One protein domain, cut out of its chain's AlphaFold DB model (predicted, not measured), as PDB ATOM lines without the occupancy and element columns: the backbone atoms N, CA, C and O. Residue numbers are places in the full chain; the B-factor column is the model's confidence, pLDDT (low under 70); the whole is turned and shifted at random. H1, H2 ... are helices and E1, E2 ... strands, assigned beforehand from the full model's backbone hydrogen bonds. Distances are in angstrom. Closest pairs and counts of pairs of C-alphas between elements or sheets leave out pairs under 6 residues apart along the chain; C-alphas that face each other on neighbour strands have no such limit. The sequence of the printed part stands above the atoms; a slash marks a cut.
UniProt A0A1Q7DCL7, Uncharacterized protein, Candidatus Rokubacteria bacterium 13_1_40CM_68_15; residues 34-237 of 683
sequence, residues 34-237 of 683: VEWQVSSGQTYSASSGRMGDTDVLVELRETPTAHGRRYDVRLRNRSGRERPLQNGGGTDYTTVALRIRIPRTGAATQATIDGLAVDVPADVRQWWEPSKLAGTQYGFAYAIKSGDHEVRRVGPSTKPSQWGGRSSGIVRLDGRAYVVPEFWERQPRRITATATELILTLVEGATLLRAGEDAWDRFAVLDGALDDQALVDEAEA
ATOM      1  N   VAL A  34      -2.757  27.927 -48.527       95.12
ATOM      2  CA  VAL A  34      -3.861  28.674 -47.923       95.12
ATOM      3  C   VAL A  34      -5.146  27.900 -48.171       95.12
ATOM      4  O   VAL A  34      -5.535  27.684 -49.314       95.12
ATOM      5  N   GLU A  35      -5.799  27.487 -47.094       96.25
ATOM      6  CA  GLU A  35      -7.063  26.765 -47.094       96.25
ATOM      7  C   GLU A  35      -8.187  27.693 -46.613       96.25
ATOM      8  O   GLU A  35      -8.087  28.328 -45.563       96.25
ATOM      9  N   TRP A  36      -9.279  27.758 -47.365       95.81
ATOM     10  CA  TRP A  36     -10.445  28.579 -47.062       95.81
ATOM     11  C   TRP A  36     -11.705  27.719 -47.060       95.81
ATOM     12  O   TRP A  36     -12.065  27.109 -48.067       95.81
ATOM     13  N   GLN A  37     -12.370  27.672 -45.911       95.50
ATOM     14  CA  GLN A  37     -13.592  26.911 -45.686       95.50
ATOM     15  C   GLN A  37     -14.785  27.863 -45.619       95.50
ATOM     16  O   GLN A  37     -14.746  28.856 -44.887       95.50
ATOM     17  N   VAL A  38     -15.859  27.537 -46.334       94.50
ATOM     18  CA  VAL A  38     -17.104  28.322 -46.389       94.50
ATOM     19  C   VAL A  38     -18.273  27.589 -45.723       94.50
ATOM     20  O   VAL A  38     -18.215  26.385 -45.469       94.50
ATOM     21  N   SER A  39     -19.363  28.305 -45.433       93.00
ATOM     22  CA  SER A  39     -20.526  27.776 -44.700       93.00
ATOM     23  C   SER A  39     -21.300  26.659 -45.407       93.00
ATOM     24  O   SER A  39     -22.089  25.985 -44.756       93.00
ATOM     25  N   SER A  40     -21.073  26.426 -46.704       92.44
ATOM     26  CA  SER A  40     -21.584  25.244 -47.420       92.44
ATOM     27  C   SER A  40     -20.852  23.944 -47.047       92.44
ATOM     28  O   SER A  40     -21.217  22.876 -47.528       92.44
ATOM     29  N   GLY A  41     -19.793  24.021 -46.231       92.44
ATOM     30  CA  GLY A  41     -18.901  22.905 -45.908       92.44
ATOM     31  C   GLY A  41     -17.776  22.701 -46.928       92.44
ATOM     32  O   GLY A  41     -16.812  21.994 -46.632       92.44
ATOM     33  N   GLN A  42     -17.848  23.350 -48.097       96.06
ATOM     34  CA  GLN A  42     -16.780  23.317 -49.095       96.06
ATOM     35  C   GLN A  42     -15.493  23.943 -48.547       96.06
ATOM     36  O   GLN A  42     -15.513  24.915 -47.786       96.06
ATOM     37  N   THR A  43     -14.367  23.360 -48.954       96.69
ATOM     38  CA  THR A  43     -13.023  23.793 -48.578       96.69
ATOM     39  C   THR A  43     -12.182  23.927 -49.839       96.69
ATOM     40  O   THR A  43     -12.046  22.975 -50.606       96.69
ATOM     41  N   TYR A  44     -11.631  25.116 -50.047       96.12
ATOM     42  CA  TYR A  44     -10.794  25.481 -51.183       96.12
ATOM     43  C   TYR A  44      -9.346  25.623 -50.724       96.12
ATOM     44  O   TYR A  44      -9.108  26.057 -49.600       96.12
ATOM     45  N   SER A  45      -8.372  25.292 -51.572       94.69
ATOM     46  CA  SER A  45      -6.953  25.421 -51.227       94.69
ATOM     47  C   SER A  45      -6.118  25.895 -52.413       94.69
ATOM     48  O   SER A  45      -6.283  25.387 -53.523       94.69
ATOM     49  N   ALA A  46      -5.231  26.862 -52.174       93.56
ATOM     50  CA  ALA A  46      -4.228  27.334 -53.127       93.56
ATOM     51  C   ALA A  46      -3.040  27.979 -52.391       93.56
ATOM     52  O   ALA A  46      -3.198  28.540 -51.310       93.56
ATOM     53  N   SER A  47      -1.842  27.953 -52.980       87.38
ATOM     54  CA  SER A  47      -0.711  28.768 -52.491       87.38
ATOM     55  C   SER A  47      -0.807  30.221 -52.972       87.38
ATOM     56  O   SER A  47      -0.414  31.143 -52.264       87.38
ATOM     57  N   SER A  48      -1.350  30.430 -54.173       91.69
ATOM     58  CA  SER A  48      -1.680  31.727 -54.770       91.69
ATOM     59  C   SER A  48      -2.662  31.523 -55.933       91.69
ATOM     60  O   SER A  48      -2.736  30.434 -56.504       91.69
ATOM     61  N   GLY A  49      -3.415  32.560 -56.306       94.00
ATOM     62  CA  GLY A  49      -4.361  32.514 -57.426       94.00
ATOM     63  C   GLY A  49      -5.804  32.227 -57.000       94.00
ATOM     64  O   GLY A  49      -6.237  32.670 -55.941       94.00
ATOM     65  N   ARG A  50      -6.585  31.559 -57.856       94.69
ATOM     66  CA  ARG A  50      -8.036  31.370 -57.668       94.69
ATOM     67  C   ARG A  50      -8.348  30.265 -56.654       94.69
ATOM     68  O   ARG A  50      -7.798  29.170 -56.741       94.69
ATOM     69  N   MET A  51      -9.280  30.529 -55.740       94.88
ATOM     70  CA  MET A  51      -9.761  29.559 -54.755       94.88
ATOM     71  C   MET A  51     -10.829  28.652 -55.382       94.88
ATOM     72  O   MET A  51     -12.030  28.906 -55.278       94.88
ATOM     73  N   GLY A  52     -10.375  27.599 -56.066       91.50
ATOM     74  CA  GLY A  52     -11.242  26.632 -56.742       91.50
ATOM     75  C   GLY A  52     -12.043  27.244 -57.893       91.50
ATOM     76  O   GLY A  52     -11.485  27.887 -58.782       91.50
ATOM     77  N   ASP A  53     -13.357  27.026 -57.877       89.94
ATOM     78  CA  ASP A  53     -14.323  27.536 -58.855       89.94
ATOM     79  C   ASP A  53     -14.858  28.946 -58.525       89.94
ATOM     80  O   ASP A  53     -15.586  29.532 -59.326       89.94
ATOM     81  N   THR A  54     -14.472  29.520 -57.381       91.62
ATOM     82  CA  THR A  54     -14.946  30.832 -56.910       91.62
ATOM     83  C   THR A  54     -14.213  32.016 -57.549       91.62
ATOM     84  O   THR A  54     -13.074  31.900 -57.991       91.62
ATOM     85  N   ASP A  55     -14.806  33.213 -57.526       88.88
ATOM     86  CA  ASP A  55     -14.122  34.466 -57.914       88.88
ATOM     87  C   ASP A  55     -13.278  35.078 -56.776       88.88
ATOM     88  O   ASP A  55     -12.946  36.269 -56.799       88.88
ATOM     89  N   VAL A  56     -12.947  34.281 -55.754       92.75
ATOM     90  CA  VAL A  56     -12.039  34.685 -54.682       92.75
ATOM     91  C   VAL A  56     -10.612  34.325 -55.081       92.75
ATOM     92  O   VAL A  56     -10.308  33.179 -55.413       92.75
ATOM     93  N   LEU A  57      -9.727  35.317 -55.048       95.06
ATOM     94  CA  LEU A  57      -8.290  35.126 -55.236       95.06
ATOM     95  C   LEU A  57      -7.582  35.135 -53.880       95.06
ATOM     96  O   LEU A  57      -7.979  35.885 -52.993       95.06
ATOM     97  N   VAL A  58      -6.507  34.365 -53.741       94.88
ATOM     98  CA  VAL A  58      -5.538  34.487 -52.649       94.88
ATOM     99  C   VAL A  58      -4.189  34.960 -53.188       94.88
ATOM    100  O   VAL A  58      -3.646  34.417 -54.151       94.88
ATOM    101  N   GLU A  59      -3.633  35.981 -52.549       94.31
ATOM    102  CA  GLU A  59      -2.268  36.451 -52.759       94.31
ATOM    103  C   GLU A  59      -1.455  36.150 -51.498       94.31
ATOM    104  O   GLU A  59      -1.774  36.645 -50.415       94.31
ATOM    105  N   LEU A  60      -0.409  35.333 -51.639       92.88
ATOM    106  CA  LEU A  60       0.593  35.090 -50.604       92.88
ATOM    107  C   LEU A  60       1.871  35.834 -51.003       92.88
ATOM    108  O   LEU A  60       2.506  35.490 -52.001       92.88
ATOM    109  N   ARG A  61       2.237  36.865 -50.241       92.25
ATOM    110  CA  ARG A  61       3.456  37.650 -50.454       92.25
ATOM    111  C   ARG A  61       4.478  37.292 -49.388       92.25
ATOM    112  O   ARG A  61       4.322  37.654 -48.226       92.25
ATOM    113  N   GLU A  62       5.534  36.607 -49.800       93.06
ATOM    114  CA  GLU A  62       6.679  36.309 -48.945       93.06
ATOM    115  C   GLU A  62       7.659  37.494 -48.898       93.06
ATOM    116  O   GLU A  62       7.861  38.201 -49.886       93.06
ATOM    117  N   THR A  63       8.281  37.729 -47.745       92.56
ATOM    118  CA  THR A  63       9.376  38.689 -47.565       92.56
ATOM    119  C   THR A  63      10.451  38.079 -46.663       92.56
ATOM    120  O   THR A  63      10.171  37.844 -45.484       92.56
ATOM    121  N   PRO A  64      11.677  37.841 -47.166       93.56
ATOM    122  CA  PRO A  64      12.797  37.385 -46.344       93.56
ATOM    123  C   PRO A  64      13.114  38.352 -45.196       93.56
ATOM    124  O   PRO A  64      12.929  39.566 -45.319       93.56
ATOM    125  N   THR A  65      13.617  37.814 -44.090       93.69
ATOM    126  CA  THR A  65      14.100  38.578 -42.933       93.69
ATOM    127  C   THR A  65      15.504  38.123 -42.524       93.69
ATOM    128  O   THR A  65      16.141  37.355 -43.244       93.69
ATOM    129  N   ALA A  66      16.028  38.634 -41.406       94.44
ATOM    130  CA  ALA A  66      17.362  38.268 -40.929       94.44
ATOM    131  C   ALA A  66      17.418  36.812 -40.436       94.44
ATOM    132  O   ALA A  66      18.418  36.133 -40.660       94.44
ATOM    133  N   HIS A  67      16.328  36.331 -39.830       96.50
ATOM    134  CA  HIS A  67      16.247  35.021 -39.183       96.50
ATOM    135  C   HIS A  67      15.113  34.144 -39.739       96.50
ATOM    136  O   HIS A  67      14.680  33.204 -39.079       96.50
ATOM    137  N   GLY A  68      14.586  34.441 -40.933       95.19
ATOM    138  CA  GLY A  68      13.509  33.651 -41.531       95.19
ATOM    139  C   GLY A  68      12.737  34.374 -42.630       95.19
ATOM    140  O   GLY A  68      13.321  34.993 -43.525       95.19
ATOM    141  N   ARG A  69      11.407  34.225 -42.612       94.94
ATOM    142  CA  ARG A  69      10.485  34.741 -43.635       94.94
ATOM    143  C   ARG A  69       9.197  35.261 -43.003       94.94
ATOM    144  O   ARG A  69       8.628  34.650 -42.100       94.94
ATOM    145  N   ARG A  70       8.698  36.379 -43.527       94.12
ATOM    146  CA  ARG A  70       7.352  36.909 -43.262       94.12
ATOM    147  C   ARG A  70       6.449  36.642 -44.448       94.12
ATOM    148  O   ARG A  70       6.907  36.613 -45.588       94.12
ATOM    149  N   TYR A  71       5.164  36.528 -44.166       93.25
ATOM    150  CA  TYR A  71       4.129  36.248 -45.140       93.25
ATOM    151  C   TYR A  71       2.950  37.185 -44.904       93.25
ATOM    152  O   TYR A  71       2.364  37.187 -43.821       93.25
ATOM    153  N   ASP A  72       2.583  37.954 -45.922       91.81
ATOM    154  CA  ASP A  72       1.283  38.614 -45.987       91.81
ATOM    155  C   ASP A  72       0.322  37.749 -46.814       91.81
ATOM    156  O   ASP A  72       0.665  37.281 -47.901       91.81
ATOM    157  N   VAL A  73      -0.888  37.549 -46.303       91.62
ATOM    158  CA  VAL A  73      -1.962  36.764 -46.923       91.62
ATOM    159  C   VAL A  73      -3.112  37.706 -47.232       91.62
ATOM    160  O   VAL A  73      -3.617  38.373 -46.331       91.62
ATOM    161  N   ARG A  74      -3.564  37.754 -48.483       92.06
ATOM    162  CA  ARG A  74      -4.695  38.591 -48.892       92.06
ATOM    163  C   ARG A  74      -5.692  37.790 -49.708       92.06
ATOM    164  O   ARG A  74      -5.410  37.416 -50.842       92.06
ATOM    165  N   LEU A  75      -6.874  37.563 -49.142       92.00
ATOM    166  CA  LEU A  75      -8.029  37.085 -49.899       92.00
ATOM    167  C   LEU A  75      -8.721  38.284 -50.539       92.00
ATOM    168  O   LEU A  75      -8.928  39.301 -49.880       92.00
ATOM    169  N   ARG A  76      -9.086  38.156 -51.814       91.94
ATOM    170  CA  ARG A  76      -9.733  39.193 -52.619       91.94
ATOM    171  C   ARG A  76     -11.019  38.638 -53.200       91.94
ATOM    172  O   ARG A  76     -10.966  37.861 -54.151       91.94
ATOM    173  N   ASN A  77     -12.173  39.042 -52.673       89.31
ATOM    174  CA  ASN A  77     -13.445  38.713 -53.308       89.31
ATOM    175  C   ASN A  77     -13.749  39.777 -54.374       89.31
ATOM    176  O   ASN A  77     -13.941  40.958 -54.068       89.31
ATOM    177  N   ARG A  78     -13.732  39.372 -55.649       85.38
ATOM    178  CA  ARG A  78     -14.047  40.233 -56.808       85.38
ATOM    179  C   ARG A  78     -15.212  39.697 -57.642       85.38
ATOM    180  O   ARG A  78     -15.395  40.126 -58.781       85.38
ATOM    181  N   SER A  79     -15.994  38.787 -57.062       80.19
ATOM    182  CA  SER A  79     -17.233  38.284 -57.653       80.19
ATOM    183  C   SER A  79     -18.185  39.426 -58.031       80.19
ATOM    184  O   SER A  79     -18.197  40.487 -57.407       80.19
ATOM    185  N   GLY A  80     -18.987  39.218 -59.076       68.38
ATOM    186  CA  GLY A  80     -20.015  40.176 -59.502       68.38
ATOM    187  C   GLY A  80     -19.541  41.360 -60.342       68.38
ATOM    188  O   GLY A  80     -20.389  42.068 -60.870       68.38
ATOM    189  N   ARG A  81     -18.228  41.547 -60.551       64.88
ATOM    190  CA  ARG A  81     -17.662  42.657 -61.352       64.88
ATOM    191  C   ARG A  81     -18.262  42.805 -62.763       64.88
ATOM    192  O   ARG A  81     -18.220  43.894 -63.324       64.88
ATOM    193  N   GLU A  82     -18.784  41.723 -63.336       60.28
ATOM    194  CA  GLU A  82     -19.353  41.674 -64.693       60.28
ATOM    195  C   GLU A  82     -20.894  41.665 -64.721       60.28
ATOM    196  O   GLU A  82     -21.492  41.585 -65.794       60.28
ATOM    197  N   ARG A  83     -21.562  41.724 -63.561       58.28
ATOM    198  CA  ARG A  83     -23.026  41.639 -63.460       58.28
ATOM    199  C   ARG A  83     -23.665  43.027 -63.294       58.28
ATOM    200  O   ARG A  83     -23.021  43.933 -62.769       58.28
ATOM    201  N   PRO A  84     -24.927  43.220 -63.732       53.81
ATOM    202  CA  PRO A  84     -25.632  44.486 -63.555       53.81
ATOM    203  C   PRO A  84     -25.751  44.900 -62.085       53.81
ATOM    204  O   PRO A  84     -25.864  44.055 -61.198       53.81
ATOM    205  N   LEU A  85     -25.798  46.213 -61.860       57.94
ATOM    206  CA  LEU A  85     -25.918  46.851 -60.548       57.94
ATOM    207  C   LEU A  85     -27.275  46.542 -59.898       57.94
ATOM    208  O   LEU A  85     -28.248  47.281 -60.046       57.94
ATOM    209  N   GLN A  86     -27.322  45.433 -59.175       53.62
ATOM    210  CA  GLN A  86     -28.334  45.116 -58.177       53.62
ATOM    211  C   GLN A  86     -27.591  44.860 -56.866       53.62
ATOM    212  O   GLN A  86     -26.513  44.266 -56.890       53.62
ATOM    213  N   ASN A  87     -28.144  45.320 -55.741       53.12
ATOM    214  CA  ASN A  87     -27.543  45.159 -54.412       53.12
ATOM    215  C   ASN A  87     -27.152  43.684 -54.184       53.12
ATOM    216  O   ASN A  87     -28.033  42.836 -54.064       53.12
ATOM    217  N   GLY A  88     -25.851  43.374 -54.154       54.22
ATOM    218  CA  GLY A  88     -25.374  41.984 -54.098       54.22
ATOM    219  C   GLY A  88     -25.254  41.269 -55.453       54.22
ATOM    220  O   GLY A  88     -25.494  40.070 -55.533       54.22
ATOM    221  N   GLY A  89     -24.860  41.964 -56.528       59.78
ATOM    222  CA  GLY A  89     -24.582  41.336 -57.831       59.78
ATOM    223  C   GLY A  89     -23.432  40.312 -57.812       59.78
ATOM    224  O   GLY A  89     -23.364  39.438 -58.681       59.78
ATOM    225  N   GLY A  90     -22.536  40.394 -56.823       75.06
ATOM    226  CA  GLY A  90     -21.504  39.392 -56.549       75.06
ATOM    227  C   GLY A  90     -21.918  38.333 -55.530       75.06
ATOM    228  O   GLY A  90     -22.997  38.376 -54.951       75.06
ATOM    229  N   THR A  91     -21.037  37.364 -55.316       84.56
ATOM    230  CA  THR A  91     -21.233  36.287 -54.347       84.56
ATOM    231  C   THR A  91     -20.599  36.683 -53.020       84.56
ATOM    232  O   THR A  91     -19.374  36.717 -52.874       84.56
ATOM    233  N   ASP A  92     -21.446  36.959 -52.037       85.62
ATOM    234  CA  ASP A  92     -21.043  37.051 -50.638       85.62
ATOM    235  C   ASP A  92     -20.800  35.639 -50.082       85.62
ATOM    236  O   ASP A  92     -21.634  34.746 -50.237       85.62
ATOM    237  N   TYR A  93     -19.664  35.429 -49.411       87.62
ATOM    238  CA  TYR A  93     -19.315  34.136 -48.817       87.62
ATOM    239  C   TYR A  93     -19.234  34.239 -47.298       87.62
ATOM    240  O   TYR A  93     -18.464  35.036 -46.764       87.62
ATOM    241  N   THR A  94     -19.934  33.370 -46.572       89.12
ATOM    242  CA  THR A  94     -19.675  33.194 -45.137       89.12
ATOM    243  C   THR A  94     -18.469  32.275 -44.968       89.12
ATOM    244  O   THR A  94     -18.567  31.058 -45.120       89.12
ATOM    245  N   THR A  95     -17.318  32.870 -44.660       87.81
ATOM    246  CA  THR A  95     -16.097  32.156 -44.269       87.81
ATOM    247  C   THR A  95     -16.332  31.481 -42.921       87.81
ATOM    248  O   THR A  95     -16.811  32.120 -41.993       87.81
ATOM    249  N   VAL A  96     -15.994  30.200 -42.810       90.62
ATOM    250  CA  VAL A  96     -15.987  29.426 -41.556       90.62
ATOM    251  C   VAL A  96     -14.568  29.303 -41.012       90.62
ATOM    252  O   VAL A  96     -14.374  29.328 -39.797       90.62
ATOM    253  N   ALA A  97     -13.576  29.187 -41.898       90.69
ATOM    254  CA  ALA A  97     -12.176  29.258 -41.518       90.69
ATOM    255  C   ALA A  97     -11.285  29.754 -42.661       90.69
ATOM    256  O   ALA A  97     -11.548  29.484 -43.833       90.69
ATOM    257  N   LEU A  98     -10.194  30.418 -42.293       91.31
ATOM    258  CA  LEU A  98      -9.040  30.673 -43.150       91.31
ATOM    259  C   LEU A  98      -7.807  30.114 -42.441       91.31
ATOM    260  O   LEU A  98      -7.461  30.583 -41.355       91.31
ATOM    261  N   ARG A  99      -7.163  29.111 -43.038       94.75
ATOM    262  CA  ARG A  99      -6.033  28.379 -42.460       94.75
ATOM    263  C   ARG A  99      -4.818  28.458 -43.373       94.75
ATOM    264  O   ARG A  99      -4.938  28.343 -44.586       94.75
ATOM    265  N   ILE A 100      -3.643  28.597 -42.780       95.50
ATOM    266  CA  ILE A 100      -2.356  28.447 -43.452       95.50
ATOM    267  C   ILE A 100      -1.762  27.122 -43.001       95.50
ATOM    268  O   ILE A 100      -1.547  26.932 -41.806       95.50
ATOM    269  N   ARG A 101      -1.512  26.211 -43.938       96.25
ATOM    270  CA  ARG A 101      -0.912  24.901 -43.674       96.25
ATOM    271  C   ARG A 101       0.552  24.947 -44.084       96.25
ATOM    272  O   ARG A 101       0.865  25.280 -45.229       96.25
ATOM    273  N   ILE A 102       1.433  24.653 -43.132       95.69
ATOM    274  CA  ILE A 102       2.887  24.717 -43.284       95.69
ATOM    275  C   ILE A 102       3.449  23.341 -42.907       95.69
ATOM    276  O   ILE A 102       3.360  22.958 -41.738       95.69
ATOM    277  N   PRO A 103       4.004  22.566 -43.856       94.94
ATOM    278  CA  PRO A 103       4.614  21.275 -43.558       94.94
ATOM    279  C   PRO A 103       5.735  21.400 -42.524       94.94
ATOM    280  O   PRO A 103       6.542  22.330 -42.576       94.94
ATOM    281  N   ARG A 104       5.807  20.446 -41.595       92.88
ATOM    282  CA  ARG A 104       6.902  20.371 -40.625       92.88
ATOM    283  C   ARG A 104       8.191  19.896 -41.285       92.88
ATOM    284  O   ARG A 104       8.175  19.043 -42.170       92.88
ATOM    285  N   THR A 105       9.311  20.430 -40.809       88.81
ATOM    286  CA  THR A 105      10.665  20.045 -41.238       88.81
ATOM    287  C   THR A 105      11.362  19.104 -40.257       88.81
ATOM    288  O   THR A 105      12.426  18.584 -40.580       88.81
ATOM    289  N   GLY A 106      10.787  18.875 -39.073       90.88
ATOM    290  CA  GLY A 106      11.326  17.972 -38.060       90.88
ATOM    291  C   GLY A 106      10.266  17.051 -37.458       90.88
ATOM    292  O   GLY A 106       9.106  17.038 -37.868       90.88
ATOM    293  N   ALA A 107      10.704  16.259 -36.483       94.94
ATOM    294  CA  ALA A 107       9.901  15.248 -35.799       94.94
ATOM    295  C   ALA A 107       9.868  15.459 -34.272       94.94
ATOM    296  O   ALA A 107       9.688  14.503 -33.519       94.94
ATOM    297  N   ALA A 108      10.065  16.695 -33.791       96.31
ATOM    298  CA  ALA A 108       9.964  16.995 -32.366       96.31
ATOM    299  C   ALA A 108       8.575  16.609 -31.826       96.31
ATOM    300  O   ALA A 108       7.541  16.981 -32.392       96.31
ATOM    301  N   THR A 109       8.548  15.854 -30.730       96.81
ATOM    302  CA  THR A 109       7.310  15.399 -30.081       96.81
ATOM    303  C   THR A 109       6.685  16.459 -29.181       96.81
ATOM    304  O   THR A 109       5.555  16.275 -28.742       96.81
ATOM    305  N   GLN A 110       7.384  17.570 -28.931       97.44
ATOM    306  CA  GLN A 110       6.927  18.673 -28.091       97.44
ATOM    307  C   GLN A 110       7.110  20.022 -28.791       97.44
ATOM    308  O   GLN A 110       8.127  20.263 -29.446       97.44
ATOM    309  N   ALA A 111       6.130  20.905 -28.615       97.44
ATOM    310  CA  ALA A 111       6.192  22.322 -28.958       97.44
ATOM    311  C   ALA A 111       6.376  23.165 -27.684       97.44
ATOM    312  O   ALA A 111       6.084  22.707 -26.581       97.44
ATOM    313  N   THR A 112       6.826  24.415 -27.824       97.62
ATOM    314  CA  THR A 112       6.789  25.410 -26.739       97.62
ATOM    315  C   THR A 112       5.831  26.545 -27.088       97.62
ATOM    316  O   THR A 112       5.980  27.178 -28.133       97.62
ATOM    317  N   ILE A 113       4.864  26.817 -26.209       95.88
ATOM    318  CA  ILE A 113       3.797  27.811 -26.398       95.88
ATOM    319  C   ILE A 113       3.667  28.660 -25.128       95.88
ATOM    320  O   ILE A 113       3.433  28.117 -24.049       95.88
ATOM    321  N   ASP A 114       3.820  29.986 -25.234       90.06
ATOM    322  CA  ASP A 114       3.817  30.922 -24.088       90.06
ATOM    323  C   ASP A 114       4.659  30.407 -22.889       90.06
ATOM    324  O   ASP A 114       4.216  30.401 -21.731       90.06
ATOM    325  N   GLY A 115       5.857  29.890 -23.193       91.50
ATOM    326  CA  GLY A 115       6.808  29.313 -22.234       91.50
ATOM    327  C   GLY A 115       6.483  27.907 -21.703       91.50
ATOM    328  O   GLY A 115       7.255  27.387 -20.902       91.50
ATOM    329  N   LEU A 116       5.378  27.275 -22.115       95.88
ATOM    330  CA  LEU A 116       5.042  25.894 -21.743       95.88
ATOM    331  C   LEU A 116       5.505  24.899 -22.803       95.88
ATOM    332  O   LEU A 116       5.123  25.034 -23.964       95.88
ATOM    333  N   ALA A 117       6.237  23.866 -22.388       97.19
ATOM    334  CA  ALA A 117       6.409  22.656 -23.186       97.19
ATOM    335  C   ALA A 117       5.091  21.859 -23.209       97.19
ATOM    336  O   ALA A 117       4.481  21.645 -22.159       97.19
ATOM    337  N   VAL A 118       4.654  21.450 -24.398       97.62
ATOM    338  CA  VAL A 118       3.405  20.710 -24.636       97.62
ATOM    339  C   VAL A 118       3.610  19.649 -25.710       97.62
ATOM    340  O   VAL A 118       4.295  19.892 -26.704       97.62
ATOM    341  N   ASP A 119       3.017  18.477 -25.521       97.75
ATOM    342  CA  ASP A 119       3.122  17.354 -26.449       97.75
ATOM    343  C   ASP A 119       2.324  17.614 -27.730       97.75
ATOM    344  O   ASP A 119       1.222  18.167 -27.711       97.75
ATOM    345  N   VAL A 120       2.880  17.184 -28.861       96.69
ATOM    346  CA  VAL A 120       2.233  17.230 -30.171       96.69
ATOM    347  C   VAL A 120       1.255  16.043 -30.293       96.69
ATOM    348  O   VAL A 120       1.681  14.904 -30.103       96.69
ATOM    349  N   PRO A 121      -0.023  16.250 -30.675       97.31
ATOM    350  CA  PRO A 121      -0.589  17.485 -31.210       97.31
ATOM    351  C   PRO A 121      -0.832  18.556 -30.141       97.31
ATOM    352  O   PRO A 121      -1.499  18.310 -29.141       97.31
ATOM    353  N   ALA A 122      -0.321  19.759 -30.396       96.88
ATOM    354  CA  ALA A 122      -0.410  20.898 -29.491       96.88
ATOM    355  C   ALA A 122      -1.306  21.981 -30.092       96.88
ATOM    356  O   ALA A 122      -1.392  22.129 -31.314       96.88
ATOM    357  N   ASP A 123      -1.962  22.761 -29.243       95.75
ATOM    358  CA  ASP A 123      -2.906  23.787 -29.681       95.75
ATOM    359  C   ASP A 123      -2.728  25.064 -28.872       95.75
ATOM    360  O   ASP A 123      -2.584  25.001 -27.653       95.75
ATOM    361  N   VAL A 124      -2.828  26.221 -29.521       95.06
ATOM    362  CA  VAL A 124      -3.166  27.474 -28.843       95.06
ATOM    363  C   VAL A 124      -4.313  28.150 -29.558       95.06
ATOM    364  O   VAL A 124      -4.245  28.438 -30.752       95.06
ATOM    365  N   ARG A 125      -5.386  28.408 -28.816       92.56
ATOM    366  CA  ARG A 125      -6.621  28.994 -29.331       92.56
ATOM    367  C   ARG A 125      -7.020  30.164 -28.462       92.56
ATOM    368  O   ARG A 125      -7.028  30.040 -27.242       92.56
ATOM    369  N   GLN A 126      -7.407  31.266 -29.085       86.62
ATOM    370  CA  GLN A 126      -7.985  32.420 -28.409       86.62
ATOM    371  C   GLN A 126      -9.370  32.718 -29.012       86.62
ATOM    372  O   GLN A 126      -9.648  32.403 -30.171       86.62
ATOM    373  N   TRP A 127     -10.283  33.231 -28.187       83.25
ATOM    374  CA  TRP A 127     -11.677  33.487 -28.548       83.25
ATOM    375  C   TRP A 127     -12.296  34.600 -27.687       83.25
ATOM    376  O   TRP A 127     -11.695  35.100 -26.729       83.25
ATOM    377  N   TRP A 128     -13.522  34.979 -28.046       76.69
ATOM    378  CA  TRP A 128     -14.386  35.851 -27.253       76.69
ATOM    379  C   TRP A 128     -15.315  35.025 -26.370       76.69
ATOM    380  O   TRP A 128     -16.051  34.171 -26.861       76.69
ATOM    381  N   GLU A 129     -15.318  35.309 -25.073       77.38
ATOM    382  CA  GLU A 129     -16.204  34.686 -24.089       77.38
ATOM    383  C   GLU A 129     -17.038  35.771 -23.390       77.38
ATOM    384  O   GLU A 129     -16.522  36.878 -23.210       77.38
ATOM    385  N   PRO A 130     -18.302  35.516 -22.996       75.81
ATOM    386  CA  PRO A 130     -19.096  36.486 -22.247       75.81
ATOM    387  C   PRO A 130     -18.340  37.041 -21.033       75.81
ATOM    388  O   PRO A 130     -17.795  36.292 -20.219       75.81
ATOM    389  N   SER A 131     -18.270  38.367 -20.928       69.12
ATOM    390  CA  SER A 131     -17.517  39.017 -19.856       69.12
ATOM    391  C   SER A 131     -18.267  38.932 -18.529       69.12
ATOM    392  O   SER A 131     -19.493  38.963 -18.479       69.12
ATOM    393  N   LYS A 132     -17.510  38.880 -17.429       72.12
ATOM    394  CA  LYS A 132     -18.043  38.991 -16.061       72.12
ATOM    395  C   LYS A 132     -17.960  40.423 -15.514       72.12
ATOM    396  O   LYS A 132     -18.295  40.655 -14.357       72.12
ATOM    397  N   LEU A 133     -17.482  41.371 -16.323       63.22
ATOM    398  CA  LEU A 133     -17.375  42.787 -15.973       63.22
ATOM    399  C   LEU A 133     -18.664  43.533 -16.329       63.22
ATOM    400  O   LEU A 133     -19.160  43.428 -17.449       63.22
ATOM    401  N   ALA A 134     -19.166  44.342 -15.393       57.19
ATOM    402  CA  ALA A 134     -20.302  45.225 -15.640       57.19
ATOM    403  C   ALA A 134     -20.039  46.149 -16.850       57.19
ATOM    404  O   ALA A 134     -18.924  46.636 -17.041       57.19
ATOM    405  N   GLY A 135     -21.064  46.360 -17.682       54.03
ATOM    406  CA  GLY A 135     -20.972  47.177 -18.900       54.03
ATOM    407  C   GLY A 135     -20.175  46.554 -20.058       54.03
ATOM    408  O   GLY A 135     -19.980  47.212 -21.072       54.03
ATOM    409  N   THR A 136     -19.707  45.305 -19.942       54.06
ATOM    410  CA  THR A 136     -18.938  44.619 -20.995       54.06
ATOM    411  C   THR A 136     -19.663  43.344 -21.430       54.06
ATOM    412  O   THR A 136     -19.927  42.490 -20.592       54.06
ATOM    413  N   GLN A 137     -19.953  43.164 -22.724       58.34
ATOM    414  CA  GLN A 137     -20.612  41.940 -23.212       58.34
ATOM    415  C   GLN A 137     -19.636  40.756 -23.343       58.34
ATOM    416  O   GLN A 137     -19.972  39.643 -22.949       58.34
ATOM    417  N   TYR A 138     -18.412  40.989 -23.835       62.97
ATOM    418  CA  TYR A 138     -17.415  39.944 -24.108       62.97
ATOM    419  C   TYR A 138     -16.001  40.330 -23.652       62.97
ATOM    420  O   TYR A 138     -15.638  41.504 -23.624       62.97
ATOM    421  N   GLY A 139     -15.183  39.334 -23.317       66.56
ATOM    422  CA  GLY A 139     -13.763  39.483 -23.006       66.56
ATOM    423  C   GLY A 139     -12.915  38.394 -23.665       66.56
ATOM    424  O   GLY A 139     -13.420  37.346 -24.062       66.56
ATOM    425  N   PHE A 140     -11.610  38.642 -23.775       75.38
ATOM    426  CA  PHE A 140     -10.669  37.693 -24.374       75.38
ATOM    427  C   PHE A 140     -10.326  36.536 -23.435       75.38
ATOM    428  O   PHE A 140      -9.891  36.761 -22.299       75.38
ATOM    429  N   ALA A 141     -10.449  35.316 -23.946       84.62
ATOM    430  CA  ALA A 141      -9.941  34.107 -23.318       84.62
ATOM    431  C   ALA A 141      -9.047  33.341 -24.299       84.62
ATOM    432  O   ALA A 141      -9.319  33.335 -25.498       84.62
ATOM    433  N   TYR A 142      -7.999  32.687 -23.800       91.31
ATOM    434  CA  TYR A 142      -7.244  31.696 -24.571       91.31
ATOM    435  C   TYR A 142      -6.995  30.438 -23.753       91.31
ATOM    436  O   TYR A 142      -7.002  30.474 -22.518       91.31
ATOM    437  N   ALA A 143      -6.731  29.346 -24.459       94.81
ATOM    438  CA  ALA A 143      -6.253  28.098 -23.899       94.81
ATOM    439  C   ALA A 143      -5.105  27.519 -24.727       94.81
ATOM    440  O   ALA A 143      -4.980  27.789 -25.924       94.81
ATOM    441  N   ILE A 144      -4.290  26.710 -24.057       97.00
ATOM    442  CA  ILE A 144      -3.245  25.875 -24.640       97.00
ATOM    443  C   ILE A 144      -3.604  24.418 -24.352       97.00
ATOM    444  O   ILE A 144      -3.972  24.088 -23.218       97.00
ATOM    445  N   LYS A 145      -3.471  23.549 -25.357       97.56
ATOM    446  CA  LYS A 145      -3.643  22.100 -25.213       97.56
ATOM    447  C   LYS A 145      -2.369  21.314 -25.506       97.56
ATOM    448  O   LYS A 145      -1.565  21.719 -26.344       97.56
ATOM    449  N   SER A 146      -2.259  20.178 -24.824       97.00
ATOM    450  CA  SER A 146      -1.260  19.123 -25.002       97.00
ATOM    451  C   SER A 146      -2.031  17.829 -25.275       97.00
ATOM    452  O   SER A 146      -2.701  17.304 -24.379       97.00
ATOM    453  N   GLY A 147      -2.055  17.376 -26.527       93.00
ATOM    454  CA  GLY A 147      -3.074  16.434 -26.992       93.00
ATOM    455  C   GLY A 147      -4.489  17.012 -26.836       93.00
ATOM    456  O   GLY A 147      -4.740  18.189 -27.104       93.00
ATOM    457  N   ASP A 148      -5.422  16.198 -26.343       90.88
ATOM    458  CA  ASP A 148      -6.796  16.638 -26.064       90.88
ATOM    459  C   ASP A 148      -6.941  17.440 -24.753       90.88
ATOM    460  O   ASP A 148      -7.962  18.113 -24.542       90.88
ATOM    461  N   HIS A 149      -5.919  17.414 -23.889       95.88
ATOM    462  CA  HIS A 149      -5.940  18.007 -22.552       95.88
ATOM    463  C   HIS A 149      -5.617  19.505 -22.573       95.88
ATOM    464  O   HIS A 149      -4.587  19.931 -23.090       95.88
ATOM    465  N   GLU A 150      -6.478  20.316 -21.958       97.06
ATOM    466  CA  GLU A 150      -6.210  21.732 -21.693       97.06
ATOM    467  C   GLU A 150      -5.205  21.869 -20.539       97.06
ATOM    468  O   GLU A 150      -5.488  21.460 -19.414       97.06
ATOM    469  N   VAL A 151      -4.026  22.435 -20.820       97.12
ATOM    470  CA  VAL A 151      -2.931  22.597 -19.840       97.12
ATOM    471  C   VAL A 151      -2.827  24.018 -19.283       97.12
ATOM    472  O   VAL A 151      -2.270  24.237 -18.208       97.12
ATOM    473  N   ARG A 152      -3.375  25.003 -20.000       95.62
ATOM    474  CA  ARG A 152      -3.514  26.389 -19.545       95.62
ATOM    475  C   ARG A 152      -4.788  26.967 -20.138       95.62
ATOM    476  O   ARG A 152      -5.021  26.809 -21.329       95.62
ATOM    477  N   ARG A 153      -5.534  27.729 -19.340       93.44
ATOM    478  CA  ARG A 153      -6.598  28.622 -19.806       93.44
ATOM    479  C   ARG A 153      -6.554  29.922 -19.022       93.44
ATOM    480  O   ARG A 153      -6.382  29.909 -17.805       93.44
ATOM    481  N   VAL A 154      -6.701  31.046 -19.713       90.12
ATOM    482  CA  VAL A 154      -6.642  32.386 -19.117       90.12
ATOM    483  C   VAL A 154      -7.782  33.232 -19.671       90.12
ATOM    484  O   VAL A 154      -7.993  33.279 -20.879       90.12
ATOM    485  N   GLY A 155      -8.482  33.947 -18.791       85.25
ATOM    486  CA  GLY A 155      -9.582  34.846 -19.146       85.25
ATOM    487  C   GLY A 155     -10.982  34.199 -19.165       85.25
ATOM    488  O   GLY A 155     -11.119  33.010 -18.852       85.25
ATOM    489  N   PRO A 156     -12.023  34.988 -19.501       78.44
ATOM    490  CA  PRO A 156     -11.993  36.449 -19.654       78.44
ATOM    491  C   PRO A 156     -11.650  37.159 -18.332       78.44
ATOM    492  O   PRO A 156     -11.768  36.575 -17.256       78.44
ATOM    493  N   SER A 157     -11.157  38.400 -18.399       71.25
ATOM    494  CA  SER A 157     -10.781  39.140 -17.184       71.25
ATOM    495  C   SER A 157     -11.997  39.417 -16.306       71.25
ATOM    496  O   SER A 157     -13.043  39.846 -16.788       71.25
ATOM    497  N   THR A 158     -11.825  39.227 -15.000       74.50
ATOM    498  CA  THR A 158     -12.769  39.645 -13.956       74.50
ATOM    499  C   THR A 158     -12.376  40.976 -13.307       74.50
ATOM    500  O   THR A 158     -13.057  41.432 -12.393       74.50
ATOM    501  N   LYS A 159     -11.285  41.613 -13.760       68.88
ATOM    502  CA  LYS A 159     -10.751  42.867 -13.209       68.88
ATOM    503  C   LYS A 159     -10.884  44.011 -14.227       68.88
ATOM    504  O   LYS A 159     -10.363  43.882 -15.338       68.88
ATOM    505  N   PRO A 160     -11.537  45.138 -13.873       59.16
ATOM    506  CA  PRO A 160     -11.617  46.308 -14.743       59.16
ATOM    507  C   PRO A 160     -10.236  46.771 -15.213       59.16
ATOM    508  O   PRO A 160      -9.254  46.682 -14.478       59.16
ATOM    509  N   SER A 161     -10.158  47.272 -16.446       51.47
ATOM    510  CA  SER A 161      -8.919  47.757 -17.077       51.47
ATOM    511  C   SER A 161      -7.794  46.724 -17.257       51.47
ATOM    512  O   SER A 161      -6.763  47.055 -17.844       51.47
ATOM    513  N   GLN A 162      -7.989  45.471 -16.841       59.50
ATOM    514  CA  GLN A 162      -7.106  44.357 -17.167       59.50
ATOM    515  C   GLN A 162      -7.721  43.554 -18.305       59.50
ATOM    516  O   GLN A 162      -8.890  43.168 -18.253       59.50
ATOM    517  N   TRP A 163      -6.922  43.280 -19.330       53.25
ATOM    518  CA  TRP A 163      -7.304  42.314 -20.346       53.25
ATOM    519  C   TRP A 163      -7.383  40.909 -19.757       53.25
ATOM    520  O   TRP A 163      -6.706  40.598 -18.780       53.25
ATOM    521  N   GLY A 164      -8.219  40.065 -20.366       62.06
ATOM    522  CA  GLY A 164      -8.226  38.638 -20.071       62.06
ATOM    523  C   GLY A 164      -6.990  37.947 -20.635       62.06
ATOM    524  O   GLY A 164      -5.937  38.557 -20.832       62.06
ATOM    525  N   GLY A 165      -7.126  36.662 -20.930       69.06
ATOM    526  CA  GLY A 165      -6.041  35.919 -21.534       69.06
ATOM    527  C   GLY A 165      -5.675  36.469 -22.910       69.06
ATOM    528  O   GLY A 165      -6.535  36.647 -23.768       69.06
ATOM    529  N   ARG A 166      -4.374  36.664 -23.123       78.06
ATOM    530  CA  ARG A 166      -3.757  36.866 -24.433       78.06
ATOM    531  C   ARG A 166      -2.619  35.869 -24.568       78.06
ATOM    532  O   ARG A 166      -1.780  35.821 -23.669       78.06
ATOM    533  N   SER A 167      -2.587  35.129 -25.668       84.19
ATOM    534  CA  SER A 167      -1.362  34.441 -26.070       84.19
ATOM    535  C   SER A 167      -0.435  35.421 -26.793       84.19
ATOM    536  O   SER A 167      -0.905  36.398 -27.391       84.19
ATOM    537  N   SER A 168       0.871  35.155 -26.768       85.00
ATOM    538  CA  SER A 168       1.842  35.816 -27.650       85.00
ATOM    539  C   SER A 168       1.567  35.542 -29.135       85.00
ATOM    540  O   SER A 168       1.940  36.349 -29.984       85.00
ATOM    541  N   GLY A 169       0.898  34.426 -29.456       89.25
ATOM    542  CA  GLY A 169       0.775  33.934 -30.830       89.25
ATOM    543  C   GLY A 169       2.073  33.327 -31.373       89.25
ATOM    544  O   GLY A 169       2.230  33.248 -32.592       89.25
ATOM    545  N   ILE A 170       2.992  32.938 -30.480       94.88
ATOM    546  CA  ILE A 170       4.266  32.284 -30.790       94.88
ATOM    547  C   ILE A 170       4.168  30.797 -30.436       94.88
ATOM    548  O   ILE A 170       3.904  30.430 -29.289       94.88
ATOM    549  N   VAL A 171       4.445  29.936 -31.415       96.88
ATOM    550  CA  VAL A 171       4.632  28.492 -31.219       96.88
ATOM    551  C   VAL A 171       6.028  28.118 -31.700       96.88
ATOM    552  O   VAL A 171       6.344  28.315 -32.871       96.88
ATOM    553  N   ARG A 172       6.869  27.570 -30.818       97.56
ATOM    554  CA  ARG A 172       8.185  27.032 -31.190       97.56
ATOM    555  C   ARG A 172       8.114  25.524 -31.400       97.56
ATOM    556  O   ARG A 172       7.628  24.814 -30.521       97.56
ATOM    557  N   LEU A 173       8.605  25.041 -32.538       97.06
ATOM    558  CA  LEU A 173       8.638  23.622 -32.905       97.06
ATOM    559  C   LEU A 173       9.724  23.382 -33.966       97.06
ATOM    560  O   LEU A 173       9.964  24.253 -34.796       97.06
ATOM    561  N   ASP A 174      10.387  22.222 -33.943       96.31
ATOM    562  CA  ASP A 174      11.423  21.829 -34.922       96.31
ATOM    563  C   ASP A 174      12.542  22.877 -35.143       96.31
ATOM    564  O   ASP A 174      13.014  23.079 -36.261       96.31
ATOM    565  N   GLY A 175      12.961  23.570 -34.076       95.25
ATOM    566  CA  GLY A 175      13.988  24.624 -34.137       95.25
ATOM    567  C   GLY A 175      13.511  25.956 -34.730       95.25
ATOM    568  O   GLY A 175      14.321  26.846 -34.963       95.25
ATOM    569  N   ARG A 176      12.206  26.115 -34.967       96.38
ATOM    570  CA  ARG A 176      11.586  27.289 -35.596       96.38
ATOM    571  C   ARG A 176      10.543  27.920 -34.685       96.38
ATOM    572  O   ARG A 176       9.981  27.247 -33.824       96.38
ATOM    573  N   ALA A 177      10.257  29.195 -34.904       96.62
ATOM    574  CA  ALA A 177       9.165  29.938 -34.295       96.62
ATOM    575  C   ALA A 177       8.129  30.325 -35.357       96.62
ATOM    576  O   ALA A 177       8.425  31.033 -36.320       96.62
ATOM    577  N   TYR A 178       6.893  29.889 -35.145       95.69
ATOM    578  CA  TYR A 178       5.729  30.251 -35.939       95.69
ATOM    579  C   TYR A 178       5.013  31.388 -35.215       95.69
ATOM    580  O   TYR A 178       4.511  31.198 -34.105       95.69
ATOM    581  N   VAL A 179       5.016  32.574 -35.823       93.88
ATOM    582  CA  VAL A 179       4.548  33.812 -35.193       93.88
ATOM    583  C   VAL A 179       3.401  34.389 -36.004       93.88
ATOM    584  O   VAL A 179       3.558  34.738 -37.171       93.88
ATOM    585  N   VAL A 180       2.243  34.543 -35.375       89.69
ATOM    586  CA  VAL A 180       1.123  35.293 -35.948       89.69
ATOM    587  C   VAL A 180       1.053  36.628 -35.196       89.69
ATOM    588  O   VAL A 180       0.476  36.673 -34.107       89.69
ATOM    589  N   PRO A 181       1.671  37.715 -35.708       79.19
ATOM    590  CA  PRO A 181       1.697  38.986 -34.998       79.19
ATOM    591  C   PRO A 181       0.273  39.532 -34.865       79.19
ATOM    592  O   PRO A 181      -0.638  39.157 -35.613       79.19
ATOM    593  N   GLU A 182       0.075  40.405 -33.877       72.06
ATOM    594  CA  GLU A 182      -1.248  40.945 -33.546       72.06
ATOM    595  C   GLU A 182      -2.268  39.830 -33.235       72.06
ATOM    596  O   GLU A 182      -3.466  40.010 -33.447       72.06
ATOM    597  N   PHE A 183      -1.809  38.661 -32.746       65.56
ATOM    598  CA  PHE A 183      -2.645  37.477 -32.496       65.56
ATOM    599  C   PHE A 183      -3.962  37.857 -31.825       65.56
ATOM    600  O   PHE A 183      -5.035  37.582 -32.351       65.56
ATOM    601  N   TRP A 184      -3.889  38.579 -30.709       58.06
ATOM    602  CA  TRP A 184      -5.050  38.983 -29.923       58.06
ATOM    603  C   TRP A 184      -5.937  40.064 -30.564       58.06
ATOM    604  O   TRP A 184      -7.075  40.220 -30.127       58.06
ATOM    605  N   GLU A 185      -5.461  40.810 -31.563       60.69
ATOM    606  CA  GLU A 185      -6.184  41.948 -32.165       60.69
ATOM    607  C   GLU A 185      -7.261  41.491 -33.166       60.69
ATOM    608  O   GLU A 185      -8.140  42.264 -33.537       60.69
ATOM    609  N   ARG A 186      -7.200  40.228 -33.616       62.28
ATOM    610  CA  ARG A 186      -7.876  39.740 -34.831       62.28
ATOM    611  C   ARG A 186      -8.545  38.369 -34.647       62.28
ATOM    612  O   ARG A 186      -8.214  37.407 -35.326       62.28
ATOM    613  N   GLN A 187      -9.428  38.276 -33.655       63.50
ATOM    614  CA  GLN A 187      -9.907  37.028 -33.037       63.50
ATOM    615  C   GLN A 187     -11.330  36.598 -33.457       63.50
ATOM    616  O   GLN A 187     -12.208  37.459 -33.508       63.50
ATOM    617  N   PRO A 188     -11.615  35.289 -33.629       62.53
ATOM    618  CA  PRO A 188     -10.869  34.162 -33.054       62.53
ATOM    619  C   PRO A 188      -9.699  33.680 -33.922       62.53
ATOM    620  O   PRO A 188      -9.794  33.663 -35.149       62.53
ATOM    621  N   ARG A 189      -8.609  33.255 -33.269       84.69
ATOM    622  CA  ARG A 189      -7.431  32.648 -33.912       84.69
ATOM    623  C   ARG A 189      -6.979  31.387 -33.207       84.69
ATOM    624  O   ARG A 189      -7.156  31.223 -31.997       84.69
ATOM    625  N   ARG A 190      -6.309  30.530 -33.974       92.38
ATOM    626  CA  ARG A 190      -5.787  29.252 -33.500       92.38
ATOM    627  C   ARG A 190      -4.485  28.892 -34.206       92.38
ATOM    628  O   ARG A 190      -4.387  29.073 -35.415       92.38
ATOM    629  N   ILE A 191      -3.511  28.355 -33.480       95.56
ATOM    630  CA  ILE A 191      -2.335  27.689 -34.050       95.56
ATOM    631  C   ILE A 191      -2.362  26.240 -33.568       95.56
ATOM    632  O   ILE A 191      -2.293  25.992 -32.364       95.56
ATOM    633  N   THR A 192      -2.473  25.295 -34.499       97.25
ATOM    634  CA  THR A 192      -2.410  23.855 -34.210       97.25
ATOM    635  C   THR A 192      -1.091  23.304 -34.723       97.25
ATOM    636  O   THR A 192      -0.759  23.491 -35.892       97.25
ATOM    637  N   ALA A 193      -0.350  22.599 -33.875       97.25
ATOM    638  CA  ALA A 193       0.777  21.770 -34.279       97.25
ATOM    639  C   ALA A 193       0.345  20.306 -34.332       97.25
ATOM    640  O   ALA A 193      -0.154  19.770 -33.346       97.25
ATOM    641  N   THR A 194       0.559  19.647 -35.467       97.00
ATOM    642  CA  THR A 194       0.292  18.213 -35.646       97.00
ATOM    643  C   THR A 194       1.607  17.441 -35.798       97.00
ATOM    644  O   THR A 194       2.699  18.015 -35.780       97.00
ATOM    645  N   ALA A 195       1.529  16.121 -35.972       95.44
ATOM    646  CA  ALA A 195       2.698  15.300 -36.284       95.44
ATOM    647  C   ALA A 195       3.389  15.679 -37.615       95.44
ATOM    648  O   ALA A 195       4.557  15.350 -37.793       95.44
ATOM    649  N   THR A 196       2.699  16.362 -38.539       96.06
ATOM    650  CA  THR A 196       3.165  16.584 -39.924       96.06
ATOM    651  C   THR A 196       3.129  18.041 -40.395       96.06
ATOM    652  O   THR A 196       3.788  18.372 -41.380       96.06
ATOM    653  N   GLU A 197       2.384  18.926 -39.731       96.44
ATOM    654  CA  GLU A 197       2.180  20.316 -40.166       96.44
ATOM    655  C   GLU A 197       1.898  21.269 -38.993       96.44
ATOM    656  O   GLU A 197       1.461  20.860 -37.913       96.44
ATOM    657  N   LEU A 198       2.122  22.561 -39.230       96.50
ATOM    658  CA  LEU A 198       1.555  23.664 -38.460       96.50
ATOM    659  C   LEU A 198       0.353  24.221 -39.230       96.50
ATOM    660  O   LEU A 198       0.422  24.420 -40.444       96.50
ATOM    661  N   ILE A 199      -0.732  24.512 -38.515       97.12
ATOM    662  CA  ILE A 199      -1.966  25.073 -39.067       97.12
ATOM    663  C   ILE A 199      -2.247  26.410 -38.374       97.12
ATOM    664  O   ILE A 199      -2.694  26.441 -37.226       97.12
ATOM    665  N   LEU A 200      -1.998  27.521 -39.071       95.06
ATOM    666  CA  LEU A 200      -2.287  28.875 -38.587       95.06
ATOM    667  C   LEU A 200      -3.697  29.269 -39.038       95.06
ATOM    668  O   LEU A 200      -3.916  29.620 -40.195       95.06
ATOM    669  N   THR A 201      -4.675  29.201 -38.143       92.56
ATOM    670  CA  THR A 201      -6.053  29.628 -38.413       92.56
ATOM    671  C   THR A 201      -6.173  31.126 -38.132       92.56
ATOM    672  O   THR A 201      -6.225  31.553 -36.976       92.56
ATOM    673  N   LEU A 202      -6.175  31.915 -39.208       84.56
ATOM    674  CA  LEU A 202      -6.206  33.382 -39.194       84.56
ATOM    675  C   LEU A 202      -7.627  33.935 -39.019       84.56
ATOM    676  O   LEU A 202      -7.801  35.013 -38.458       84.56
ATOM    677  N   VAL A 203      -8.629  33.172 -39.469       83.12
ATOM    678  CA  VAL A 203     -10.059  33.413 -39.232       83.12
ATOM    679  C   VAL A 203     -10.687  32.097 -38.792       83.12
ATOM    680  O   VAL A 203     -10.505  31.088 -39.473       83.12
ATOM    681  N   GLU A 204     -11.440  32.097 -37.694       83.88
ATOM    682  CA  GLU A 204     -12.240  30.957 -37.232       83.88
ATOM    683  C   GLU A 204     -13.665  31.426 -36.882       83.88
ATOM    684  O   GLU A 204     -13.848  32.441 -36.213       83.88
ATOM    685  N   GLY A 205     -14.680  30.679 -37.317       83.00
ATOM    686  CA  GLY A 205     -16.090  31.019 -37.113       83.00
ATOM    687  C   GLY A 205     -16.697  31.857 -38.245       83.00
ATOM    688  O   GLY A 205     -15.996  32.439 -39.072       83.00
ATOM    689  N   ALA A 206     -18.032  31.890 -38.284       82.50
ATOM    690  CA  ALA A 206     -18.813  32.483 -39.367       82.50
ATOM    691  C   ALA A 206     -18.542  33.993 -39.535       82.50
ATOM    692  O   ALA A 206     -19.016  34.814 -38.753       82.50
ATOM    693  N   THR A 207     -17.804  34.352 -40.587       79.50
ATOM    694  CA  THR A 207     -17.403  35.724 -40.926       79.50
ATOM    695  C   THR A 207     -17.705  36.006 -42.398       79.50
ATOM    696  O   THR A 207     -17.232  35.299 -43.286       79.50
ATOM    697  N   LEU A 208     -18.478  37.054 -42.683       80.56
ATOM    698  CA  LEU A 208     -18.910  37.395 -44.042       80.56
ATOM    699  C   LEU A 208     -17.789  38.059 -44.864       80.56
ATOM    700  O   LEU A 208     -17.372  39.160 -44.527       80.56
ATOM    701  N   LEU A 209     -17.328  37.430 -45.945       83.94
ATOM    702  CA  LEU A 209     -16.435  38.013 -46.953       83.94
ATOM    703  C   LEU A 209     -17.277  38.435 -48.166       83.94
ATOM    704  O   LEU A 209     -17.592  37.611 -49.031       83.94
ATOM    705  N   ARG A 210     -17.669  39.711 -48.219       81.19
ATOM    706  CA  ARG A 210     -18.569  40.203 -49.277       81.19
ATOM    707  C   ARG A 210     -17.909  40.329 -50.640       81.19
ATOM    708  O   ARG A 210     -16.692  40.490 -50.736       81.19
ATOM    709  N   ALA A 211     -18.727  40.354 -51.685       80.06
ATOM    710  CA  ALA A 211     -18.331  40.876 -52.983       80.06
ATOM    711  C   ALA A 211     -17.722  42.280 -52.821       80.06
ATOM    712  O   ALA A 211     -18.307  43.161 -52.186       80.06
ATOM    713  N   GLY A 212     -16.516  42.479 -53.352       79.94
ATOM    714  CA  GLY A 212     -15.800  43.744 -53.217       79.94
ATOM    715  C   GLY A 212     -15.107  43.968 -51.868       79.94
ATOM    716  O   GLY A 212     -14.694  45.096 -51.613       79.94
ATOM    717  N   GLU A 213     -14.943  42.942 -51.023       84.81
ATOM    718  CA  GLU A 213     -14.068  42.978 -49.838       84.81
ATOM    719  C   GLU A 213     -12.702  42.327 -50.084       84.81
ATOM    720  O   GLU A 213     -12.527  41.475 -50.964       84.81
ATOM    721  N   ASP A 214     -11.750  42.699 -49.227       88.00
ATOM    722  CA  ASP A 214     -10.520  41.947 -48.997       88.00
ATOM    723  C   ASP A 214     -10.486  41.417 -47.559       88.00
ATOM    724  O   ASP A 214     -11.096  41.976 -46.650       88.00
ATOM    725  N   ALA A 215      -9.713  40.363 -47.329       86.75
ATOM    726  CA  ALA A 215      -9.217  40.023 -46.003       86.75
ATOM    727  C   ALA A 215      -7.692  39.950 -46.084       86.75
ATOM    728  O   ALA A 215      -7.152  38.998 -46.646       86.75
ATOM    729  N   TRP A 216      -7.008  40.973 -45.563       87.50
ATOM    730  CA  TRP A 216      -5.545  41.012 -45.481       87.50
ATOM    731  C   TRP A 216      -5.071  40.736 -44.055       87.50
ATOM    732  O   TRP A 216      -5.466  41.415 -43.099       87.50
ATOM    733  N   ASP A 217      -4.193  39.748 -43.936       86.94
ATOM    734  CA  ASP A 217      -3.567  39.299 -42.706       86.94
ATOM    735  C   ASP A 217      -2.095  38.896 -42.898       86.94
ATOM    736  O   ASP A 217      -1.568  38.994 -44.005       86.94
ATOM    737  N   ARG A 218      -1.405  38.471 -41.830       89.00
ATOM    738  CA  ARG A 218       0.036  38.158 -41.883       89.00
ATOM    739  C   ARG A 218       0.505  37.137 -40.840       89.00
ATOM    740  O   ARG A 218      -0.105  36.997 -39.782       89.00
ATOM    741  N   PHE A 219       1.636  36.491 -41.113       93.56
ATOM    742  CA  PHE A 219       2.383  35.633 -40.183       93.56
ATOM    743  C   PHE A 219       3.891  35.638 -40.504       93.56
ATOM    744  O   PHE A 219       4.329  36.263 -41.472       93.56
ATOM    745  N   ALA A 220       4.697  34.958 -39.692       95.31
ATOM    746  CA  ALA A 220       6.123  34.743 -39.916       95.31
ATOM    747  C   ALA A 220       6.558  33.334 -39.484       95.31
ATOM    748  O   ALA A 220       5.969  32.743 -38.575       95.31
ATOM    749  N   VAL A 221       7.606  32.827 -40.132       95.75
ATOM    750  CA  VAL A 221       8.350  31.620 -39.752       95.75
ATOM    751  C   VAL A 221       9.801  32.051 -39.565       95.75
ATOM    752  O   VAL A 221      10.449  32.482 -40.521       95.75
ATOM    753  N   LEU A 222      10.276  32.006 -38.324       96.44
ATOM    754  CA  LEU A 222      11.558  32.560 -37.882       96.44
ATOM    755  C   LEU A 222      12.385  31.495 -37.144       96.44
ATOM    756  O   LEU A 222      11.876  30.424 -36.808       96.44
ATOM    757  N   ASP A 223      13.652  31.789 -36.869       96.12
ATOM    758  CA  ASP A 223      14.520  30.987 -36.005       96.12
ATOM    759  C   ASP A 223      13.912  30.852 -34.594       96.12
ATOM    760  O   ASP A 223      13.551  31.840 -33.948       96.12
ATOM    761  N   GLY A 224      13.780  29.614 -34.112       93.75
ATOM    762  CA  GLY A 224      13.231  29.310 -32.791       93.75
ATOM    763  C   GLY A 224      14.126  29.735 -31.625       93.75
ATOM    764  O   GLY A 224      13.627  29.821 -30.500       93.75
ATOM    765  N   ALA A 225      15.411  30.007 -31.877       96.25
ATOM    766  CA  ALA A 225      16.382  30.455 -30.878       96.25
ATOM    767  C   ALA A 225      16.218  31.930 -30.468       96.25
ATOM    768  O   ALA A 225      16.756  32.334 -29.437       96.25
ATOM    769  N   LEU A 226      15.473  32.732 -31.239       96.12
ATOM    770  CA  LEU A 226      15.154  34.115 -30.880       96.12
ATOM    771  C   LEU A 226      14.243  34.183 -29.646       96.12
ATOM    772  O   LEU A 226      13.351  33.348 -29.461       96.12
ATOM    773  N   ASP A 227      14.420  35.218 -28.821       96.06
ATOM    774  CA  ASP A 227      13.488  35.536 -27.735       96.06
ATOM    775  C   ASP A 227      12.144  36.080 -28.261       96.06
ATOM    776  O   ASP A 227      12.014  36.475 -29.422       96.06
ATOM    777  N   ASP A 228      11.113  36.086 -27.409       92.94
ATOM    778  CA  ASP A 228       9.755  36.491 -27.803       92.94
ATOM    779  C   ASP A 228       9.673  37.942 -28.307       92.94
ATOM    780  O   ASP A 228       8.851  38.239 -29.175       92.94
ATOM    781  N   GLN A 229      10.514  38.851 -27.801       91.56
ATOM    782  CA  GLN A 229      10.489  40.255 -28.208       91.56
ATOM    783  C   GLN A 229      11.152  40.433 -29.578       91.56
ATOM    784  O   GLN A 229      10.579  41.097 -30.441       91.56
ATOM    785  N   ALA A 230      12.296  39.784 -29.810       93.81
ATOM    786  CA  ALA A 230      12.946  39.733 -31.118       93.81
ATOM    787  C   ALA A 230      12.031  39.096 -32.179       93.81
ATOM    788  O   ALA A 230      11.889  39.636 -33.277       93.81
ATOM    789  N   LEU A 231      11.339  38.003 -31.831       94.25
ATOM    790  CA  LEU A 231      10.336  37.371 -32.692       94.25
ATOM    791  C   LEU A 231       9.178  38.309 -33.039       94.25
ATOM    792  O   LEU A 231       8.780  38.360 -34.200       94.25
ATOM    793  N   VAL A 232       8.636  39.056 -32.071       90.12
ATOM    794  CA  VAL A 232       7.550  40.018 -32.324       90.12
ATOM    795  C   VAL A 232       8.035  41.196 -33.166       90.12
ATOM    796  O   VAL A 232       7.385  41.524 -34.157       90.12
ATOM    797  N   ASP A 233       9.168  41.817 -32.829       90.06
ATOM    798  CA  ASP A 233       9.687  42.967 -33.579       90.06
ATOM    799  C   ASP A 233      10.079  42.591 -35.016       90.06
ATOM    800  O   ASP A 233       9.833  43.384 -35.930       90.06
ATOM    801  N   GLU A 234      10.615  41.386 -35.249       93.12
ATOM    802  CA  GLU A 234      10.896  40.882 -36.596       93.12
ATOM    803  C   GLU A 234       9.616  40.455 -37.324       93.12
ATOM    804  O   GLU A 234       9.419  40.859 -38.467       93.12
ATOM    805  N   ALA A 235       8.690  39.727 -36.689       91.69
ATOM    806  CA  ALA A 235       7.433  39.316 -37.321       91.69
ATOM    807  C   ALA A 235       6.534  40.509 -37.678       91.69
ATOM    808  O   ALA A 235       5.917  40.505 -38.748       91.69
ATOM    809  N   GLU A 236       6.476  41.544 -36.832       87.81
ATOM    810  CA  GLU A 236       5.818  42.818 -37.128       87.81
ATOM    811  C   GLU A 236       6.608  43.642 -38.157       87.81
ATOM    812  O   GLU A 236       5.994  44.205 -39.071       87.81
ATOM    813  N   ALA A 237       7.937  43.718 -38.016       88.12
ATOM    814  CA  ALA A 237       8.867  44.538 -38.804       88.12
ATOM    815  C   ALA A 237       8.283  45.907 -39.198       88.12
ATOM    816  O   ALA A 237       8.289  46.315 -40.363       88.12
TER     817      ALA A 237
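Overview. This is residues 34 to 237 of the 683 residues of an uncharacterized protein of Candidatus Rokubacteria bacterium 13_1_40CM_68_15 (UniProt A0A1Q7DCL7). Two twisted antiparallel sheets, of eight and seven strands, stand partly face to face as a sandwich, and the short helix H1 covers E15 and E12 on the outside of the seven-strand sheet. The loop of residues 78 to 92 reaches out at one end of the longest axis, and the hairpin E6 and E7 lies at the other. The printed part has 204 residues, with fifteen named strands, E1 to E15, then one named helix, H1; the sheets run E2 E1 E5 E14 E13 E8 E9 E10 and E3 E4 E15 E12 E11 E6 E7. It is mostly strand and compact, with a radius of gyration of the C-alphas of 18.1 A and spans of 55 by 46 by 32 A.

Arrangement. E1, residues 34 to 38, and E2, residues 43 to 46, form a hairpin, with N 36 and O 44 within hydrogen-bond range at 2.8 A. E3, residues 56 to 64, and E4, residues 68 to 77, form another, with N 61 and O 72 at 2.8 A. E5, residues 93 to 103, bends by 59 degrees at residue 96 and is antiparallel to E1, with N 35 and O 99 at 2.8 A. E6, residues 110 to 113, and E7, residues 116 to 119, form a hairpin, with N 111 and O 118 at 2.8 A. E8, residues 122 to 130, E9, residues 138 to 146, and E10, residues 149 to 154, form a meander, each strand the antiparallel neighbour of the one before, with N 127 and O 141 at 2.9 A and N 144 and O 152 at 2.8 A. E11, residues 170 to 173, and E12, residues 176 to 179, form a hairpin, with N 178 and O 171 at 2.8 A. E13, residues 189 to 193, and E14, residues 197 to 209, form a hairpin, with N 201 and O 190 at 2.7 A; E14 bends by 85 degrees at residue 206. E15, residues 214 to 223, is antiparallel to E4, with N 71 and O 219 at 2.8 A. Between the sheets, the closest C-alphas of E11 and E13 are those of Val 171 and Ile 191, 7.6 A apart. H1, residues 228 to 236, is on the seven-strand sheet at a height of 8.5 A, its closest C-alphas to E15 being those of Ala 235 and Ala 220, 5.4 A apart. In H1 every O i to N i+4 pair is within hydrogen-bond range.

Along the chain. E1 begins at C-alpha 34, (-3.861, 28.674, -47.923). E4 measures 29.8 A and E15 30.3 A from first to last C-alpha. H1 ends at C-alpha 236, (5.818, 42.818, -37.128).

Size, cuts and confidence. The C-alphas farthest apart, those of Pro 84 and Ala 117, are 56.0 A apart. The printed part has no cut. The links E4 to E5 and E10 to E11 are long. The mean pLDDT of the printed part is 86.4; residues 80 to 89, 131, 133 to 139, 159 to 165 and 183 to 188 are under 70.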